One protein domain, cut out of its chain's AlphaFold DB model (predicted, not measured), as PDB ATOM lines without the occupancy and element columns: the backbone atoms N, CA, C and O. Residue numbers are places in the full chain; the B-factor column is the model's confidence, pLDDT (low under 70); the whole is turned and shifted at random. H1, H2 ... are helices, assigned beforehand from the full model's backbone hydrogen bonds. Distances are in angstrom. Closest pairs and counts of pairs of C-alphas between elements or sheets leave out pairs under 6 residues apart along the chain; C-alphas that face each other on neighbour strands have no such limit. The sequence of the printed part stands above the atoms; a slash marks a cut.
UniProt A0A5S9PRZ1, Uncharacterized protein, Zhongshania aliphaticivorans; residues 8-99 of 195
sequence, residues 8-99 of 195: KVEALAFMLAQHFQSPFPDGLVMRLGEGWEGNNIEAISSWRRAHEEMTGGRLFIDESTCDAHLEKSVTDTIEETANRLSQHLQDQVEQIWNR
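This is residues 8 to 99 of the 195 residues of an uncharacterized protein of Zhongshania aliphaticivorans (UniProt A0A5S9PRZ1). One long helix, H4, makes the longest axis of the model and runs past a small cluster of three shorter helices, in which H1 and H2 both pack on the first part of H3. H4 is only loosely joined to this cluster: it touches no helix, the last residues of H3, 50 to 55, stick out, and a long loop leads from there back to the first residue of H4. The printed part has 92 residues with four named helices, in the order H1, H2, H3, H4, and no named strand; the class is all helix. The whole is only just compact, close to loose, with a radius of gyration of the C-alphas of 14.5 A, and is elongated, spanning 48 by 27 by 24 A.

H4 holds residues 68 to 97 and is 44.2 A long from C-alpha 68 at (207.212, 200.369, 303.163) to C-alpha 97 at (220.220, 225.601, 337.090). H3, residues 40 to 55, measures 22.1 A. H1, residues 8 to 19, measures 16.7 A from C-alpha 8 at (199.299, 215.034, 310.275) to C-alpha 19. H2, residues 27 to 32, measures 8.9 A.

H4 and H1 are close but not clearly touching: their closest C-alphas, those of Leu 16 and Ala 82, are 6.6 A apart. They run the same way at a steep tilt of 56 degrees. H4 and H2 are near each other, with 7 pairs of C-alphas within 10 A. H4 and H3 are near each other, with 5 such pairs. H3 touches H1 with residues 40 to 45 alone, the closest C-alphas being those of Ala 13 and Ile 41, 5.0 A apart; the two run opposite ways at a steep tilt of 58 degrees. H3 touches H2 with residues 40 to 47 alone, the closest C-alphas being those of Val 29 and Ala 43, 5.3 A apart; these two run the same way at a shallow tilt of 17 degrees. H1 and H2 are apart. In H1, H2 and H3 every O i to N i+4 pair is within hydrogen-bond range, and in H4 25 of 26 are.

The two C-alphas farthest apart, those of Thr 65 and Arg 99, are 50.5 A from each other. Residues 50 to 56, 63 to 69 and 93 to 99 stand free; without them the body spans 34 by 22 by 21 A. The printed part has no cut. The links from H1 to H2 and from H2 to H3 are short, and the link from H3 to H4, residues 56 to 67, is long. The mean pLDDT of the printed part is 75.5, and it is under 70 at residues 8 to 10, 34 to 35, 54 to 75 and 99.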
ATOM      1  N   LYS A   8     198.085 215.720 309.823       63.66
ATOM      2  CA  LYS A   8     199.299 215.034 310.275       63.66
ATOM      3  C   LYS A   8     200.022 215.797 311.399       63.66
ATOM      4  O   LYS A   8     200.689 215.182 312.226       63.66
ATOM      5  N   VAL A   9     199.862 217.126 311.465       64.00
ATOM      6  CA  VAL A   9     200.332 217.981 312.576       64.00
ATOM      7  C   VAL A   9     199.642 217.575 313.869       64.00
ATOM      8  O   VAL A   9     200.330 217.358 314.862       64.00
ATOM      9  N   GLU A  10     198.315 217.454 313.824       68.38
ATOM     10  CA  GLU A  10     197.481 217.103 314.975       68.38
ATOM     11  C   GLU A  10     197.740 215.671 315.431       68.38
ATOM     12  O   GLU A  10     197.896 215.436 316.624       68.38
ATOM     13  N   ALA A  11     197.879 214.723 314.496       71.44
ATOM     14  CA  ALA A  11     198.210 213.338 314.824       71.44
ATOM     15  C   ALA A  11     199.561 213.221 315.553       71.44
ATOM     16  O   ALA A  11     199.668 212.507 316.550       71.44
ATOM     17  N   LEU A  12     200.586 213.953 315.099       77.44
ATOM     18  CA  LEU A  12     201.891 213.978 315.760       77.44
ATOM     19  C   LEU A  12     201.818 214.618 317.151       77.44
ATOM     20  O   LEU A  12     202.321 214.045 318.115       77.44
ATOM     21  N   ALA A  13     201.175 215.781 317.271       82.19
ATOM     22  CA  ALA A  13     201.012 216.456 318.557       82.19
ATOM     23  C   ALA A  13     200.210 215.604 319.554       82.19
ATOM     24  O   ALA A  13     200.545 215.561 320.735       82.19
ATOM     25  N   PHE A  14     199.207 214.871 319.069       83.19
ATOM     26  CA  PHE A  14     198.447 213.908 319.853       83.19
ATOM     27  C   PHE A  14     199.327 212.773 320.380       83.19
ATOM     28  O   PHE A  14     199.318 212.514 321.582       83.19
ATOM     29  N   MET A  15     200.129 212.137 319.519       80.56
ATOM     30  CA  MET A  15     201.052 211.076 319.944       80.56
ATOM     31  C   MET A  15     202.053 211.590 320.984       80.56
ATOM     32  O   MET A  15     202.219 210.976 322.035       80.56
ATOM     33  N   LEU A  16     202.671 212.748 320.746       82.62
ATOM     34  CA  LEU A  16     203.620 213.349 321.690       82.62
ATOM     35  C   LEU A  16     202.959 213.685 323.034       82.62
ATOM     36  O   LEU A  16     203.522 213.375 324.083       82.62
ATOM     37  N   ALA A  17     201.746 214.244 323.021       84.50
ATOM     38  CA  ALA A  17     200.991 214.532 324.238       84.50
ATOM     39  C   ALA A  17     200.650 213.259 325.033       84.50
ATOM     40  O   ALA A  17     200.684 213.290 326.259       84.50
ATOM     41  N   GLN A  18     200.351 212.142 324.361       81.19
ATOM     42  CA  GLN A  18     200.101 210.853 325.023       81.19
ATOM     43  C   GLN A  18     201.360 210.236 325.638       81.19
ATOM     44  O   GLN A  18     201.268 209.509 326.628       81.19
ATOM     45  N   HIS A  19     202.527 210.502 325.052       77.25
ATOM     46  CA  HIS A  19     203.808 210.012 325.554       77.25
ATOM     47  C   HIS A  19     204.411 210.895 326.652       77.25
ATOM     48  O   HIS A  19     205.280 210.424 327.388       77.25
ATOM     49  N   PHE A  20     203.948 212.137 326.802       78.62
ATOM     50  CA  PHE A  20     204.385 213.020 327.877       78.62
ATOM     51  C   PHE A  20     203.837 212.539 329.226       78.62
ATOM     52  O   PHE A  20     202.671 212.743 329.567       78.62
ATOM     53  N   GLN A  21     204.695 211.874 330.000       81.12
ATOM     54  CA  GLN A  21     204.376 211.433 331.352       81.12
ATOM     55  C   GLN A  21     204.812 212.495 332.350       81.12
ATOM     56  O   GLN A  21     206.003 212.739 332.528       81.12
ATOM     57  N   SER A  22     203.839 213.094 333.026       84.88
ATOM     58  CA  SER A  22     204.089 214.063 334.082       84.88
ATOM     59  C   SER A  22     203.067 213.917 335.210       84.88
ATOM     60  O   SER A  22     201.904 213.606 334.936       84.88
ATOM     61  N   PRO A  23     203.464 214.161 336.475       85.62
ATOM     62  CA  PRO A  23     202.510 214.352 337.564       85.62
ATOM     63  C   PRO A  23     201.601 215.577 337.357       85.62
ATOM     64  O   PRO A  23     200.534 215.638 337.966       85.62
ATOM     65  N   PHE A  24     201.986 216.516 336.485       89.69
ATOM     66  CA  PHE A  24     201.259 217.751 336.211       89.69
ATOM     67  C   PHE A  24     200.961 217.928 334.711       89.69
ATOM     68  O   PHE A  24     201.637 218.677 334.008       89.69
ATOM     69  N   PRO A  25     199.935 217.249 334.176       83.44
ATOM     70  CA  PRO A  25     199.703 217.184 332.735       83.44
ATOM     71  C   PRO A  25     199.380 218.536 332.084       83.44
ATOM     72  O   PRO A  25     199.507 218.661 330.875       83.44
ATOM     73  N   ASP A  26     198.959 219.540 332.849       86.50
ATOM     74  CA  ASP A  26     198.639 220.892 332.387       86.50
ATOM     75  C   ASP A  26     199.823 221.875 332.465       86.50
ATOM     76  O   ASP A  26     199.732 222.972 331.908       86.50
ATOM     77  N   GLY A  27     200.938 221.482 333.093       85.38
ATOM     78  CA  GLY A  27     202.160 222.285 333.162       85.38
ATOM     79  C   GLY A  27     202.806 222.480 331.790       85.38
ATOM     80  O   GLY A  27     203.276 223.571 331.470       85.38
ATOM     81  N   LEU A  28     202.739 221.464 330.923       88.69
ATOM     82  CA  LEU A  28     203.329 221.522 329.584       88.69
ATOM     83  C   LEU A  28     202.754 222.657 328.726       88.69
ATOM     84  O   LEU A  28     203.495 223.279 327.965       88.69
ATOM     85  N   VAL A  29     201.461 222.968 328.877       89.19
ATOM     86  CA  VAL A  29     200.831 224.094 328.171       89.19
ATOM     87  C   VAL A  29     201.531 225.402 328.505       89.19
ATOM     88  O   VAL A  29     201.844 226.165 327.601       89.19
ATOM     89  N   MET A  30     201.835 225.636 329.782       88.25
ATOM     90  CA  MET A  30     202.532 226.851 330.199       88.25
ATOM     91  C   MET A  30     203.998 226.850 329.769       88.25
ATOM     92  O   MET A  30     204.548 227.907 329.510       88.25
ATOM     93  N   ARG A  31     204.635 225.682 329.635       88.31
ATOM     94  CA  ARG A  31     206.042 225.588 329.210       88.31
ATOM     95  C   ARG A  31     206.261 225.797 327.716       88.31
ATOM     96  O   ARG A  31     207.347 226.225 327.335       88.31
ATOM     97  N   LEU A  32     205.284 225.420 326.890       87.88
ATOM     98  CA  LEU A  32     205.406 225.398 325.428       87.88
ATOM     99  C   LEU A  32     204.509 226.408 324.714       87.88
ATOM    100  O   LEU A  32     204.891 226.923 323.666       87.88
ATOM    101  N   GLY A  33     203.288 226.586 325.211       76.44
ATOM    102  CA  GLY A  33     202.224 227.307 324.524       76.44
ATOM    103  C   GLY A  33     202.250 228.791 324.835       76.44
ATOM    104  O   GLY A  33     202.728 229.209 325.879       76.44
ATOM    105  N   GLU A  34     201.674 229.613 323.975       69.75
ATOM    106  CA  GLU A  34     201.521 231.053 324.217       69.75
ATOM    107  C   GLU A  34     200.492 231.374 325.328       69.75
ATOM    108  O   GLU A  34     200.213 232.542 325.603       69.75
ATOM    109  N   GLY A  35     199.925 230.339 325.961       65.44
ATOM    110  CA  GLY A  35     198.979 230.399 327.079       65.44
ATOM    111  C   GLY A  35     197.516 230.483 326.652       65.44
ATOM    112  O   GLY A  35     196.629 230.516 327.502       65.44
ATOM    113  N   TRP A  36     197.260 230.477 325.345       71.06
ATOM    114  CA  TRP A  36     195.917 230.467 324.757       71.06
ATOM    115  C   TRP A  36     195.429 229.050 324.455       71.06
ATOM    116  O   TRP A  36     194.241 228.838 324.211       71.06
ATOM    117  N   GLU A  37     196.343 228.085 324.449       85.25
ATOM    118  CA  GLU A  37     196.064 226.696 324.141       85.25
ATOM    119  C   GLU A  37     195.257 226.030 325.257       85.25
ATOM    120  O   GLU A  37     195.568 226.119 326.448       85.25
ATOM    121  N   GLY A  38     194.203 225.314 324.871       81.62
ATOM    122  CA  GLY A  38     193.329 224.619 325.810       81.62
ATOM    123  C   GLY A  38     193.940 223.337 326.378       81.62
ATOM    124  O   GLY A  38     193.466 222.837 327.400       81.62
ATOM    125  N   ASN A  39     194.959 222.775 325.717       86.88
ATOM    126  CA  ASN A  39     195.543 221.471 326.037       86.88
ATOM    127  C   ASN A  39     196.957 221.291 325.441       86.88
ATOM    128  O   ASN A  39     197.423 222.085 324.626       86.88
ATOM    129  N   ASN A  40     197.622 220.194 325.818       87.50
ATOM    130  CA  ASN A  40     198.980 219.862 325.366       87.50
ATOM    131  C   ASN A  40     199.099 219.659 323.853       87.50
ATOM    132  O   ASN A  40     200.152 219.933 323.289       87.50
ATOM    133  N   ILE A  41     198.049 219.178 323.185       88.62
ATOM    134  CA  ILE A  41     198.071 218.932 321.736       88.62
ATOM    135  C   ILE A  41     198.176 220.269 321.007       88.62
ATOM    136  O   ILE A  41     199.002 220.432 320.107       88.62
ATOM    137  N   GLU A  42     197.364 221.237 321.425       87.06
ATOM    138  CA  GLU A  42     197.405 222.602 320.915       87.06
ATOM    139  C   GLU A  42     198.759 223.251 321.220       87.06
ATOM    140  O   GLU A  42     199.387 223.766 320.300       87.06
ATOM    141  N   ALA A  43     199.271 223.128 322.452       89.00
ATOM    142  CA  ALA A  43     200.562 223.705 322.843       89.00
ATOM    143  C   ALA A  43     201.740 223.136 322.033       89.00
ATOM    144  O   ALA A  43     202.557 223.889 321.506       89.00
ATOM    145  N   ILE A  44     201.799 221.811 321.850       88.00
ATOM    146  CA  ILE A  44     202.822 221.154 321.018       88.00
ATOM    147  C   ILE A  44     202.679 221.582 319.552       88.00
ATOM    148  O   ILE A  44     203.681 221.796 318.867       88.00
ATOM    149  N   SER A  45     201.448 221.728 319.057       85.94
ATOM    150  CA  SER A  45     201.191 222.177 317.684       85.94
ATOM    151  C   SER A  45     201.650 223.619 317.452       85.94
ATOM    152  O   SER A  45     202.281 223.892 316.427       85.94
ATOM    153  N   SER A  46     201.361 224.528 318.390       84.50
ATOM    154  CA  SER A  46     201.807 225.927 318.358       84.50
ATOM    155  C   SER A  46     203.328 226.026 318.419       84.50
ATOM    156  O   SER A  46     203.934 226.598 317.512       84.50
ATOM    157  N   TRP A  47     203.948 225.394 319.423       87.69
ATOM    158  CA  TRP A  47     205.402 225.362 319.601       87.69
ATOM    159  C   TRP A  47     206.114 224.879 318.336       87.69
ATOM    160  O   TRP A  47     207.058 225.509 317.853       87.69
ATOM    161  N   ARG A  48     205.622 223.787 317.742       82.75
ATOM    162  CA  ARG A  48     206.228 223.234 316.532       82.75
ATOM    163  C   ARG A  48     206.105 224.187 315.351       82.75
ATOM    164  O   ARG A  48     207.082 224.364 314.631       82.75
ATOM    165  N   ARG A  49     204.940 224.813 315.153       79.31
ATOM    166  CA  ARG A  49     204.743 225.792 314.073       79.31
ATOM    167  C   ARG A  49     205.713 226.964 314.213       79.31
ATOM    168  O   ARG A  49     206.374 227.302 313.237       79.31
ATOM    169  N   ALA A  50     205.851 227.518 315.418       78.06
ATOM    170  CA  ALA A  50     206.805 228.591 315.690       78.06
ATOM    171  C   ALA A  50     208.247 228.156 315.368       78.06
ATOM    172  O   ALA A  50     208.997 228.878 314.710       78.06
ATOM    173  N   HIS A  51     208.621 226.933 315.748       75.31
ATOM    174  CA  HIS A  51     209.938 226.379 315.446       75.31
ATOM    175  C   HIS A  51     210.166 226.152 313.935       75.31
ATOM    176  O   HIS A  51     211.244 226.449 313.415       75.31
ATOM    177  N   GLU A  52     209.176 225.629 313.206       74.88
ATOM    178  CA  GLU A  52     209.223 225.450 311.744       74.88
ATOM    179  C   GLU A  52     209.373 226.800 311.017       74.88
ATOM    180  O   GLU A  52     210.165 226.915 310.078       74.88
ATOM    181  N   GLU A  53     208.671 227.837 311.478       73.50
ATOM    182  CA  GLU A  53     208.782 229.202 310.954       73.50
ATOM    183  C   GLU A  53     210.173 229.804 311.194       73.50
ATOM    184  O   GLU A  53     210.755 230.375 310.270       73.50
ATOM    185  N   MET A  54     210.744 229.626 312.390       67.69
ATOM    186  CA  MET A  54     212.084 230.127 312.721       67.69
ATOM    187  C   MET A  54     213.203 229.409 311.960       67.69
ATOM    188  O   MET A  54     214.182 230.033 311.556       67.69
ATOM    189  N   THR A  55     213.081 228.095 311.768       67.06
ATOM    190  CA  THR A  55     214.137 227.271 311.150       67.06
ATOM    191  C   THR A  55     213.985 227.114 309.638       67.06
ATOM    192  O   THR A  55     214.877 226.575 308.982       67.06
ATOM    193  N   GLY A  56     212.866 227.564 309.061       60.09
ATOM    194  CA  GLY A  56     212.542 227.381 307.642       60.09
ATOM    195  C   GLY A  56     212.300 225.918 307.239       60.09
ATOM    196  O   GLY A  56     212.114 225.628 306.055       60.09
ATOM    197  N   GLY A  57     212.307 224.989 308.198       59.41
ATOM    198  CA  GLY A  57     212.099 223.568 307.969       59.41
ATOM    199  C   GLY A  57     210.613 223.253 307.890       59.41
ATOM    200  O   GLY A  57     209.955 223.135 308.916       59.41
ATOM    201  N   ARG A  58     210.071 223.086 306.680       56.62
ATOM    202  CA  ARG A  58     208.730 222.508 306.510       56.62
ATOM    203  C   ARG A  58     208.830 220.991 306.547       56.62
ATOM    204  O   ARG A  58     209.505 220.395 305.710       56.62
ATOM    205  N   LEU A  59     208.113 220.372 307.477       54.19
ATOM    206  CA  LEU A  59     207.891 218.931 307.478       54.19
ATOM    207  C   LEU A  59     206.977 218.557 306.305       54.19
ATOM    208  O   LEU A  59     205.754 218.691 306.368       54.19
ATOM    209  N   PHE A  60     207.580 218.106 305.204       50.47
ATOM    210  CA  PHE A  60     206.857 217.492 304.096       50.47
ATOM    211  C   PHE A  60     206.562 216.040 304.456       50.47
ATOM    212  O   PHE A  60     207.375 215.155 304.216       50.47
ATOM    213  N   ILE A  61     205.387 215.783 305.028       52.41
ATOM    214  CA  ILE A  61     204.877 214.415 305.075       52.41
ATOM    215  C   ILE A  61     204.157 214.188 303.746       52.41
ATOM    216  O   ILE A  61     202.972 214.507 303.622       52.41
ATOM    217  N   ASP A  62     204.900 213.719 302.747       43.91
ATOM    218  CA  ASP A  62     204.392 213.463 301.397       43.91
ATOM    219  C   ASP A  62     203.182 212.499 301.435       43.91
ATOM    220  O   ASP A  62     203.097 211.611 302.289       43.91
ATOM    221  N   GLU A  63     202.185 212.734 300.580       44.94
ATOM    222  CA  GLU A  63     200.959 211.921 300.471       44.94
ATOM    223  C   GLU A  63     200.983 210.949 299.287       44.94
ATOM    224  O   GLU A  63     200.073 210.126 299.162       44.94
ATOM    225  N   SER A  64     202.002 210.973 298.426       43.75
ATOM    226  CA  SER A  64     202.010 210.081 297.265       43.75
ATOM    227  C   SER A  64     202.702 208.735 297.498       43.75
ATOM    228  O   SER A  64     203.922 208.628 297.553       43.75
ATOM    229  N   THR A  65     201.853 207.704 297.450       41.12
ATOM    230  CA  THR A  65     202.082 206.294 297.082       41.12
ATOM    231  C   THR A  65     202.753 205.356 298.090       41.12
ATOM    232  O   THR A  65     203.892 205.527 298.500       41.12
ATOM    233  N   CYS A  66     201.985 204.310 298.425       49.06
ATOM    234  CA  CYS A  66     202.333 203.117 299.187       49.06
ATOM    235  C   CYS A  66     203.757 202.614 298.923       49.06
ATOM    236  O   CYS A  66     204.001 201.980 297.902       49.06
ATOM    237  N   ASP A  67     204.648 202.805 299.889       43.31
ATOM    238  CA  ASP A  67     205.901 202.066 299.959       43.31
ATOM    239  C   ASP A  67     206.298 201.887 301.427       43.31
ATOM    240  O   ASP A  67     206.211 202.822 302.223       43.31
ATOM    241  N   ALA A  68     206.766 200.694 301.799       48.09
ATOM    242  CA  ALA A  68     207.212 200.369 303.163       48.09
ATOM    243  C   ALA A  68     208.390 201.252 303.648       48.09
ATOM    244  O   ALA A  68     208.727 201.273 304.829       48.09
ATOM    245  N   HIS A  69     209.001 202.021 302.742       47.06
ATOM    246  CA  HIS A  69     209.982 203.060 303.051       47.06
ATOM    247  C   HIS A  69     209.370 204.326 303.692       47.06
ATOM    248  O   HIS A  69     210.089 205.057 304.373       47.06
ATOM    249  N   LEU A  70     208.062 204.575 303.538       46.34
ATOM    250  CA  LEU A  70     207.371 205.760 304.068       46.34
ATOM    251  C   LEU A  70     207.032 205.637 305.566       46.34
ATOM    252  O   LEU A  70     207.117 206.621 306.295       46.34
ATOM    253  N   GLU A  71     206.707 204.434 306.059       46.06
ATOM    254  CA  GLU A  71     206.490 204.193 307.501       46.06
ATOM    255  C   GLU A  71     207.758 204.462 308.317       46.06
ATOM    256  O   GLU A  71     207.684 205.024 309.415       46.06
ATOM    257  N   LYS A  72     208.928 204.144 307.746       49.50
ATOM    258  CA  LYS A  72     210.221 204.513 308.327       49.50
ATOM    259  C   LYS A  72     210.356 206.039 308.409       49.50
ATOM    260  O   LYS A  72     210.656 206.557 309.470       49.50
ATOM    261  N   SER A  73     209.975 206.766 307.355       65.50
ATOM    262  CA  SER A  73     210.016 208.237 307.327       65.50
ATOM    263  C   SER A  73     209.085 208.919 308.343       65.50
ATOM    264  O   SER A  73     209.463 209.949 308.903       65.50
ATOM    265  N   VAL A  74     207.885 208.383 308.598       64.62
ATOM    266  CA  VAL A  74     206.954 208.949 309.597       64.62
ATOM    267  C   VAL A  74     207.420 208.638 311.016       64.62
ATOM    268  O   VAL A  74     207.395 209.522 311.869       64.62
ATOM    269  N   THR A  75     207.881 207.411 311.263       67.06
ATOM    270  CA  THR A  75     208.427 207.015 312.570       67.06
ATOM    271  C   THR A  75     209.668 207.838 312.911       67.06
ATOM    272  O   THR A  75     209.725 208.415 313.994       67.06
ATOM    273  N   ASP A  76     210.586 208.000 311.955       73.81
ATOM    274  CA  ASP A  76     211.785 208.832 312.102       73.81
ATOM    275  C   ASP A  76     211.408 210.299 312.402       73.81
ATOM    276  O   ASP A  76     212.012 210.944 313.254       73.81
ATOM    277  N   THR A  77     210.351 210.819 311.764       72.56
ATOM    278  CA  THR A  77     209.826 212.176 312.015       72.56
ATOM    279  C   THR A  77     209.255 212.332 313.427       72.56
ATOM    280  O   THR A  77     209.451 213.370 314.073       72.56
ATOM    281  N   ILE A  78     208.513 211.327 313.904       73.88
ATOM    282  CA  ILE A  78     207.957 211.315 315.262       73.88
ATOM    283  C   ILE A  78     209.100 211.320 316.271       73.88
ATOM    284  O   ILE A  78     209.098 212.148 317.181       73.88
ATOM    285  N   GLU A  79     210.082 210.440 316.083       78.62
ATOM    286  CA  GLU A  79     211.245 210.321 316.958       78.62
ATOM    287  C   GLU A  79     212.080 211.606 316.958       78.62
ATOM    288  O   GLU A  79     212.415 212.125 318.020       78.62
ATOM    289  N   GLU A  80     212.342 212.197 315.791       82.19
ATOM    290  CA  GLU A  80     213.058 213.468 315.691       82.19
ATOM    291  C   GLU A  80     212.320 214.594 316.427       82.19
ATOM    292  O   GLU A  80     212.931 215.353 317.183       82.19
ATOM    293  N   THR A  81     211.002 214.697 316.251       80.94
ATOM    294  CA  THR A  81     210.206 215.735 316.922       80.94
ATOM    295  C   THR A  81     210.148 215.503 318.431       80.94
ATOM    296  O   THR A  81     210.270 216.458 319.196       80.94
ATOM    297  N   ALA A  82     210.019 214.248 318.870       83.44
ATOM    298  CA  ALA A  82     210.065 213.877 320.280       83.44
ATOM    299  C   ALA A  82     211.420 214.232 320.906       83.44
ATOM    300  O   ALA A  82     211.463 214.820 321.988       83.44
ATOM    301  N   ASN A  83     212.517 213.943 320.204       85.69
ATOM    302  CA  ASN A  83     213.873 214.264 320.641       85.69
ATOM    303  C   ASN A  83     214.084 215.777 320.736       85.69
ATOM    304  O   ASN A  83     214.617 216.254 321.733       85.69
ATOM    305  N   ARG A  84     213.611 216.549 319.751       87.44
ATOM    306  CA  ARG A  84     213.667 218.020 319.786       87.44
ATOM    307  C   ARG A  84     212.849 218.604 320.931       87.44
ATOM    308  O   ARG A  84     213.327 219.509 321.605       87.44
ATOM    309  N   LEU A  85     211.640 218.090 321.163       88.44
ATOM    310  CA  LEU A  85     210.811 218.524 322.284       88.44
ATOM    311  C   LEU A  85     211.504 218.209 323.614       88.44
ATOM    312  O   LEU A  85     211.622 219.079 324.468       88.44
ATOM    313  N   SER A  86     212.023 216.992 323.760       88.69
ATOM    314  CA  SER A  86     212.750 216.562 324.958       88.69
ATOM    315  C   SER A  86     213.985 217.427 325.204       88.69
ATOM    316  O   SER A  86     214.187 217.887 326.326       88.69
ATOM    317  N   GLN A  87     214.761 217.717 324.156       89.75
ATOM    318  CA  GLN A  87     215.913 218.611 324.235       89.75
ATOM    319  C   GLN A  87     215.495 220.024 324.640       89.75
ATOM    320  O   GLN A  87     216.079 220.577 325.558       89.75
ATOM    321  N   HIS A  88     214.445 220.584 324.036       90.06
ATOM    322  CA  HIS A  88     213.946 221.911 324.397       90.06
ATOM    323  C   HIS A  88     213.544 221.994 325.877       90.06
ATOM    324  O   HIS A  88     213.917 222.935 326.576       90.06
ATOM    325  N   LEU A  89     212.810 220.995 326.375       90.75
ATOM    326  CA  LEU A  89     212.416 220.928 327.781       90.75
ATOM    327  C   LEU A  89     213.630 220.766 328.706       90.75
ATOM    328  O   LEU A  89     213.628 221.338 329.792       90.75
ATOM    329  N   GLN A  90     214.650 220.017 328.286       90.81
ATOM    330  CA  GLN A  90     215.902 219.856 329.025       90.81
ATOM    331  C   GLN A  90     216.729 221.150 329.036       90.81
ATOM    332  O   GLN A  90     217.243 221.533 330.085       90.81
ATOM    333  N   ASP A  91     216.795 221.870 327.919       90.56
ATOM    334  CA  ASP A  91     217.484 223.158 327.818       90.56
ATOM    335  C   ASP A  91     216.875 224.181 328.785       90.56
ATOM    336  O   ASP A  91     217.606 224.953 329.404       90.56
ATOM    337  N   GLN A  92     215.546 224.175 328.964       90.94
ATOM    338  CA  GLN A  92     214.881 225.000 329.980       90.94
ATOM    339  C   GLN A  92     215.409 224.676 331.385       90.94
ATOM    340  O   GLN A  92     215.781 225.587 332.121       90.94
ATOM    341  N   VAL A  93     215.480 223.392 331.752       91.56
ATOM    342  CA  VAL A  93     216.017 222.946 333.050       91.56
ATOM    343  C   VAL A  93     217.456 223.433 333.222       91.56
ATOM    344  O   VAL A  93     217.791 224.048 334.237       91.56
ATOM    345  N   GLU A  94     218.305 223.206 332.223       90.25
ATOM    346  CA  GLU A  94     219.708 223.612 332.260       90.25
ATOM    347  C   GLU A  94     219.872 225.125 332.392       90.25
ATOM    348  O   GLU A  94     220.698 225.569 333.186       90.25
ATOM    349  N   GLN A  95     219.077 225.928 331.681       89.56
ATOM    350  CA  GLN A  95     219.107 227.389 331.803       89.56
ATOM    351  C   GLN A  95     218.842 227.841 333.242       89.56
ATOM    352  O   GLN A  95     219.606 228.656 333.776       89.56
ATOM    353  N   ILE A  96     217.825 227.262 333.892       89.69
ATOM    354  CA  ILE A  96     217.478 227.583 335.280       89.69
ATOM    355  C   ILE A  96     218.635 227.264 336.230       89.69
ATOM    356  O   ILE A  96     219.065 228.131 336.999       89.69
ATOM    357  N   TRP A  97     219.188 226.053 336.154       87.38
ATOM    358  CA  TRP A  97     220.220 225.601 337.090       87.38
ATOM    359  C   TRP A  97     221.624 226.152 336.785       87.38
ATOM    360  O   TRP A  97     222.415 226.342 337.711       87.38
ATOM    361  N   ASN A  98     221.920 226.515 335.533       84.56
ATOM    362  CA  ASN A  98     223.187 227.143 335.127       84.56
ATOM    363  C   ASN A  98     223.248 228.654 335.412       84.56
ATOM    364  O   ASN A  98     224.200 229.320 334.999       84.56
ATOM    365  N   ARG A  99     222.263 229.212 336.131       69.56
ATOM    366  CA  ARG A  99     222.212 230.630 336.542       69.56
ATOM    367  C   ARG A  99     222.209 231.620 335.370       69.56
ATOM    368  O   ARG A  99     222.570 232.788 335.540       69.56
TER     369      ARG A  99